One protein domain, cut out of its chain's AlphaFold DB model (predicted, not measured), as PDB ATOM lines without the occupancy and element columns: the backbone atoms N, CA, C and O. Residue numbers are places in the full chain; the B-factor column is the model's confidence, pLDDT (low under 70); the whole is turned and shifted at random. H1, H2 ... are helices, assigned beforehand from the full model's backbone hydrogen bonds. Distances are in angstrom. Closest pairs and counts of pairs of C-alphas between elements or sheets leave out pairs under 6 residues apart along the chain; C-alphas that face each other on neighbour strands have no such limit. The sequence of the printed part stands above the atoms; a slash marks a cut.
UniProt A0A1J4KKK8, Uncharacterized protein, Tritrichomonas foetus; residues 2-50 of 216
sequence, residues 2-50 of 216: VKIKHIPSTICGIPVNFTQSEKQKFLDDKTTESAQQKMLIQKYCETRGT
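AT A GLANCE: This is residues 2 to 50 of the 216 residues of an uncharacterized protein of Tritrichomonas foetus (UniProt A0A1J4KKK8). The long helix H2 and the shorter helix H1 make a loose V that narrows towards the link between them, while the long unnamed stretch of residues 2 to 19 passes along one side of H2, folds back through a short pairing and leads to H1. The printed part has 49 residues with two named helices, H1 then H2 along the chain, and no named strand. The class is all helix, though under half of the residues, 24 of 49, are in named elements. The whole is compact by its radius of gyration of the C-alphas, 10.5 A, but elongated in outline, spanning 31 by 19 by 16 A.

IN THESE COORDINATES: Find C-alpha 33 at (136.535, 179.878, 218.577); from there H2, residues 33 to 48, runs 22.3 A to C-alpha 48 at (130.677, 159.514, 225.626). Go back to C-alpha 20 at (127.241, 176.812, 234.992), where H1, residues 20 to 27, begins; its first and last C-alphas are 10.7 A apart.

HOW THE PARTS SIT: Look at Phe 26 and Gln 36, whose C-alphas are the closest of H1 and H2, 5.9 A apart. The two helices are close but not clearly touching, with 2 pairs of C-alphas within 8 A. They run opposite ways at a steep tilt of 35.0 degrees, only just steep. In H1 and H2 every O i to N i+4 pair is within hydrogen-bond range. Before H1, residues 10 to 11 pair with residues 14 to 15, antiparallel.

THE WHOLE: The C-alphas of Val 2 and Thr 50, the first and last printed, are the two farthest apart, 32.6 A. The printed part has no cut, and the link from H1 to H2, five residues, is tight. The mean pLDDT of the printed part is 82.5; look for low confidence, under 70, at residues 2 to 5.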
ATOM      1  N   VAL A   2     133.219 186.423 214.223       49.00
ATOM      2  CA  VAL A   2     133.093 185.724 215.517       49.00
ATOM      3  C   VAL A   2     131.761 184.979 215.522       49.00
ATOM      4  O   VAL A   2     130.714 185.615 215.621       49.00
ATOM      5  N   LYS A   3     131.785 183.650 215.395       58.97
ATOM      6  CA  LYS A   3     130.624 182.792 215.667       58.97
ATOM      7  C   LYS A   3     131.064 181.437 216.219       58.97
ATOM      8  O   LYS A   3     131.245 180.508 215.446       58.97
ATOM      9  N   ILE A   4     131.096 181.328 217.550       58.75
ATOM     10  CA  ILE A   4     130.148 180.494 218.309       58.75
ATOM     11  C   ILE A   4     129.830 181.242 219.616       58.75
ATOM     12  O   ILE A   4     130.725 181.531 220.394       58.75
ATOM     13  N   LYS A   5     128.564 181.579 219.881       66.56
ATOM     14  CA  LYS A   5     128.072 181.959 221.227       66.56
ATOM     15  C   LYS A   5     126.653 181.433 221.440       66.56
ATOM     16  O   LYS A   5     125.760 182.126 221.902       66.56
ATOM     17  N   HIS A   6     126.453 180.184 221.047       75.56
ATOM     18  CA  HIS A   6     125.346 179.362 221.504       75.56
ATOM     19  C   HIS A   6     125.959 178.033 221.924       75.56
ATOM     20  O   HIS A   6     126.739 177.450 221.170       75.56
ATOM     21  N   ILE A   7     125.650 177.591 223.137       79.50
ATOM     22  CA  ILE A   7     126.152 176.321 223.654       79.50
ATOM     23  C   ILE A   7     125.246 175.233 223.084       79.50
ATOM     24  O   ILE A   7     124.050 175.246 223.377       79.50
ATOM     25  N   PRO A   8     125.760 174.327 222.239       82.00
ATOM     26  CA  PRO A   8     124.940 173.262 221.690       82.00
ATOM     27  C   PRO A   8     124.470 172.342 222.822       82.00
ATOM     28  O   PRO A   8     125.268 171.905 223.649       82.00
ATOM     29  N   SER A   9     123.172 172.046 222.848       82.81
ATOM     30  CA  SER A   9     122.585 171.046 223.749       82.81
ATOM     31  C   SER A   9     122.922 169.616 223.318       82.81
ATOM     32  O   SER A   9     122.906 168.698 224.135       82.81
ATOM     33  N   THR A  10     123.257 169.431 222.040       83.69
ATOM     34  CA  THR A  10     123.662 168.152 221.456       83.69
ATOM     35  C   THR A  10     124.925 168.312 220.620       83.69
ATOM     36  O   THR A  10     125.007 169.225 219.796       83.69
ATOM     37  N   ILE A  11     125.879 167.397 220.768       82.06
ATOM     38  CA  ILE A  11     127.086 167.317 219.940       82.06
ATOM     39  C   ILE A  11     127.069 165.950 219.261       82.06
ATOM     40  O   ILE A  11     126.982 164.935 219.943       82.06
ATOM     41  N   CYS A  12     127.104 165.923 217.924       74.75
ATOM     42  CA  CYS A  12     127.074 164.676 217.144       74.75
ATOM     43  C   CYS A  12     125.895 163.750 217.520       74.75
ATOM     44  O   CYS A  12     126.052 162.541 217.610       74.75
ATOM     45  N   GLY A  13     124.718 164.329 217.793       77.19
ATOM     46  CA  GLY A  13     123.517 163.585 218.195       77.19
ATOM     47  C   GLY A  13     123.466 163.166 219.671       77.19
ATOM     48  O   GLY A  13     122.418 162.724 220.129       77.19
ATOM     49  N   ILE A  14     124.545 163.356 220.436       81.12
ATOM     50  CA  ILE A  14     124.599 163.017 221.862       81.12
ATOM     51  C   ILE A  14     124.248 164.256 222.697       81.12
ATOM     52  O   ILE A  14     124.812 165.326 222.446       81.12
ATOM     53  N   PRO A  15     123.341 164.153 223.686       86.06
ATOM     54  CA  PRO A  15     123.047 165.253 224.596       86.06
ATOM     55  C   PRO A  15     124.249 165.533 225.500       86.06
ATOM     56  O   PRO A  15     124.758 164.631 226.160       86.06
ATOM     57  N   VAL A  16     124.695 166.789 225.545       87.12
ATOM     58  CA  VAL A  16     125.870 167.200 226.322       87.12
ATOM     59  C   VAL A  16     125.472 168.263 227.339       87.12
ATOM     60  O   VAL A  16     124.923 169.309 226.996       87.12
ATOM     61  N   ASN A  17     125.783 168.002 228.610       88.75
ATOM     62  CA  ASN A  17     125.427 168.881 229.718       88.75
ATOM     63  C   ASN A  17     126.634 169.694 230.180       88.75
ATOM     64  O   ASN A  17     127.597 169.147 230.713       88.75
ATOM     65  N   PHE A  18     126.551 171.014 230.024       87.69
ATOM     66  CA  PHE A  18     127.539 171.954 230.552       87.69
ATOM     67  C   PHE A  18     127.123 172.452 231.941       87.69
ATOM     68  O   PHE A  18     125.975 172.850 232.157       87.69
ATOM     69  N   THR A  19     128.073 172.483 232.869       89.56
ATOM     70  CA  THR A  19     127.936 173.133 234.177       89.56
ATOM     71  C   THR A  19     127.887 174.653 234.030       89.56
ATOM     72  O   THR A  19     128.321 175.219 233.026       89.56
ATOM     73  N   GLN A  20     127.374 175.354 235.044       86.38
ATOM     74  CA  GLN A  20     127.241 176.812 234.992       86.38
ATOM     75  C   GLN A  20     128.590 177.531 234.807       86.38
ATOM     76  O   GLN A  20     128.667 178.517 234.076       86.38
ATOM     77  N   SER A  21     129.662 177.015 235.414       88.00
ATOM     78  CA  SER A  21     131.020 177.551 235.263       88.00
ATOM     79  C   SER A  21     131.572 177.341 233.851       88.00
ATOM     80  O   SER A  21     132.154 178.262 233.277       88.00
ATOM     81  N   GLU A  22     131.348 176.170 233.249       87.62
ATOM     82  CA  GLU A  22     131.743 175.896 231.862       87.62
ATOM     83  C   GLU A  22     130.974 176.779 230.877       87.62
ATOM     84  O   GLU A  22     131.577 177.319 229.951       87.62
ATOM     85  N   LYS A  23     129.668 176.982 231.101       87.19
ATOM     86  CA  LYS A  23     128.852 177.889 230.282       87.19
ATOM     87  C   LYS A  23     129.397 179.313 230.321       87.19
ATOM     88  O   LYS A  23     129.556 179.932 229.272       87.19
ATOM     89  N   GLN A  24     129.739 179.804 231.512       86.06
ATOM     90  CA  GLN A  24     130.314 181.137 231.674       86.06
ATOM     91  C   GLN A  24     131.652 181.268 230.938       86.06
ATOM     92  O   GLN A  24     131.882 182.256 230.248       86.06
ATOM     93  N   LYS A  25     132.512 180.249 231.032       86.88
ATOM     94  CA  LYS A  25     133.816 180.223 230.356       86.88
ATOM     95  C   LYS A  25     133.681 180.139 228.831       86.88
ATOM     96  O   LYS A  25     134.454 180.757 228.107       86.88
ATOM     97  N   PHE A  26     132.684 179.407 228.339       85.94
ATOM     98  CA  PHE A  26     132.394 179.283 226.911       85.94
ATOM     99  C   PHE A  26     131.891 180.598 226.299       85.94
ATOM    100  O   PHE A  26     132.225 180.916 225.156       85.94
ATOM    101  N   LEU A  27     131.085 181.350 227.056       85.81
ATOM    102  CA  LEU A  27     130.484 182.616 226.628       85.81
ATOM    103  C   LEU A  27     131.367 183.844 226.889       85.81
ATOM    104  O   LEU A  27     131.029 184.919 226.397       85.81
ATOM    105  N   ASP A  28     132.474 183.693 227.624       85.62
ATOM    106  CA  ASP A  28     133.441 184.767 227.867       85.62
ATOM    107  C   ASP A  28     133.945 185.353 226.536       85.62
ATOM    108  O   ASP A  28     134.342 184.633 225.616       85.62
ATOM    109  N   ASP A  29     133.934 186.681 226.439       72.94
ATOM    110  CA  ASP A  29     134.363 187.441 225.265       72.94
ATOM    111  C   ASP A  29     135.837 187.213 224.912       72.94
ATOM    112  O   ASP A  29     136.239 187.428 223.767       72.94
ATOM    113  N   LYS A  30     136.641 186.751 225.876       81.00
ATOM    114  CA  LYS A  30     138.055 186.410 225.676       81.00
ATOM    115  C   LYS A  30     138.268 185.011 225.099       81.00
ATOM    116  O   LYS A  30     139.382 184.692 224.678       81.00
ATOM    117  N   THR A  31     137.240 184.165 225.076       79.38
ATOM    118  CA  THR A  31     137.365 182.790 224.594       79.38
ATOM    119  C   THR A  31     137.333 182.768 223.068       79.38
ATOM    120  O   THR A  31     136.373 183.190 222.427       79.38
ATOM    121  N   THR A  32     138.406 182.256 222.466       85.88
ATOM    122  CA  THR A  32     138.509 182.113 221.009       85.88
ATOM    123  C   THR A  32     137.654 180.951 220.499       85.88
ATOM    124  O   THR A  32     137.392 179.992 221.224       85.88
ATOM    125  N   GLU A  33     137.284 180.974 219.217       81.94
ATOM    126  CA  GLU A  33     136.535 179.878 218.577       81.94
ATOM    127  C   GLU A  33     137.259 178.524 218.713       81.94
ATOM    128  O   GLU A  33     136.646 177.495 218.987       81.94
ATOM    129  N   SER A  34     138.589 178.531 218.588       81.94
ATOM    130  CA  SER A  34     139.421 177.341 218.788       81.94
ATOM    131  C   SER A  34     139.306 176.800 220.217       81.94
ATOM    132  O   SER A  34     139.173 175.594 220.417       81.94
ATOM    133  N   ALA A  35     139.298 177.682 221.222       85.12
ATOM    134  CA  ALA A  35     139.110 177.287 222.615       85.12
ATOM    135  C   ALA A  35     137.693 176.744 222.869       85.12
ATOM    136  O   ALA A  35     137.547 175.721 223.534       85.12
ATOM    137  N   GLN A  36     136.665 177.357 222.278       84.94
ATOM    138  CA  GLN A  36     135.288 176.858 222.344       84.94
ATOM    139  C   GLN A  36     135.172 175.459 221.733       84.94
ATOM    140  O   GLN A  36     134.643 174.555 222.371       84.94
ATOM    141  N   GLN A  37     135.727 175.238 220.540       83.94
ATOM    142  CA  GLN A  37     135.726 173.923 219.891       83.94
ATOM    143  C   GLN A  37     136.474 172.871 220.718       83.94
ATOM    144  O   GLN A  37     135.992 171.747 220.839       83.94
ATOM    145  N   LYS A  38     137.604 173.228 221.341       86.62
ATOM    146  CA  LYS A  38     138.304 172.333 222.277       86.62
ATOM    147  C   LYS A  38     137.424 171.953 223.467       86.62
ATOM    148  O   LYS A  38     137.371 170.777 223.807       86.62
ATOM    149  N   MET A  39     136.702 172.913 224.050       87.81
ATOM    150  CA  MET A  39     135.752 172.634 225.133       87.81
ATOM    151  C   MET A  39     134.612 171.718 224.673       87.81
ATOM    152  O   MET A  39     134.252 170.804 225.405       87.81
ATOM    153  N   LEU A  40     134.074 171.917 223.464       87.25
ATOM    154  CA  LEU A  40     133.047 171.035 222.895       87.25
ATOM    155  C   LEU A  40     133.561 169.602 222.729       87.25
ATOM    156  O   LEU A  40     132.887 168.666 223.145       87.25
ATOM    157  N   ILE A  41     134.758 169.434 222.155       86.50
ATOM    158  CA  ILE A  41     135.386 168.119 221.961       86.50
ATOM    159  C   ILE A  41     135.633 167.452 223.310       86.50
ATOM    160  O   ILE A  41     135.252 166.304 223.496       86.50
ATOM    161  N   GLN A  42     136.218 168.176 224.265       89.12
ATOM    162  CA  GLN A  42     136.473 167.644 225.598       89.12
ATOM    163  C   GLN A  42     135.172 167.179 226.257       89.12
ATOM    164  O   GLN A  42     135.090 166.042 226.717       89.12
ATOM    165  N   LYS A  43     134.131 168.020 226.240       89.06
ATOM    166  CA  LYS A  43     132.844 167.685 226.853       89.06
ATOM    167  C   LYS A  43     132.168 166.500 226.177       89.06
ATOM    168  O   LYS A  43     131.561 165.665 226.844       89.06
ATOM    169  N   TYR A  44     132.291 166.412 224.859       87.69
ATOM    170  CA  TYR A  44     131.805 165.276 224.097       87.69
ATOM    171  C   TYR A  44     132.517 163.976 224.491       87.69
ATOM    172  O   TYR A  44     131.847 162.995 224.801       87.69
ATOM    173  N   CYS A  45     133.852 163.985 224.556       86.00
ATOM    174  CA  CYS A  45     134.636 162.827 224.986       86.00
ATOM    175  C   CYS A  45     134.289 162.406 226.424       86.00
ATOM    176  O   CYS A  45     134.080 161.223 226.672       86.00
ATOM    177  N   GLU A  46     134.161 163.361 227.352       88.81
ATOM    178  CA  GLU A  46     133.735 163.102 228.738       88.81
ATOM    179  C   GLU A  46     132.348 162.451 228.801       88.81
ATOM    180  O   GLU A  46     132.137 161.508 229.558       88.81
ATOM    181  N   THR A  47     131.403 162.950 227.998       88.62
ATOM    182  CA  THR A  47     130.019 162.455 227.985       88.62
ATOM    183  C   THR A  47     129.931 161.056 227.388       88.62
ATOM    184  O   THR A  47     129.146 160.232 227.849       88.62
ATOM    185  N   ARG A  48     130.722 160.783 226.348       84.44
ATOM    186  CA  ARG A  48     130.677 159.514 225.626       84.44
ATOM    187  C   ARG A  48     131.478 158.402 226.300       84.44
ATOM    188  O   ARG A  48     131.123 157.235 226.157       84.44
ATOM    189  N   GLY A  49     132.525 158.752 227.044       86.56
ATOM    190  CA  GLY A  49     133.365 157.799 227.758       86.56
ATOM    191  C   GLY A  49     134.427 157.148 226.869       86.56
ATOM    192  O   GLY A  49     134.974 157.771 225.961       86.56
ATOM    193  N   THR A  50     134.769 155.895 227.172       87.31
ATOM    194  CA  THR A  50     135.869 155.182 226.513       87.31
ATOM    195  C   THR A  50     135.531 154.836 225.066       87.31
ATOM    196  O   THR A  50     134.466 154.298 224.772       87.31
TER     197      THR A  50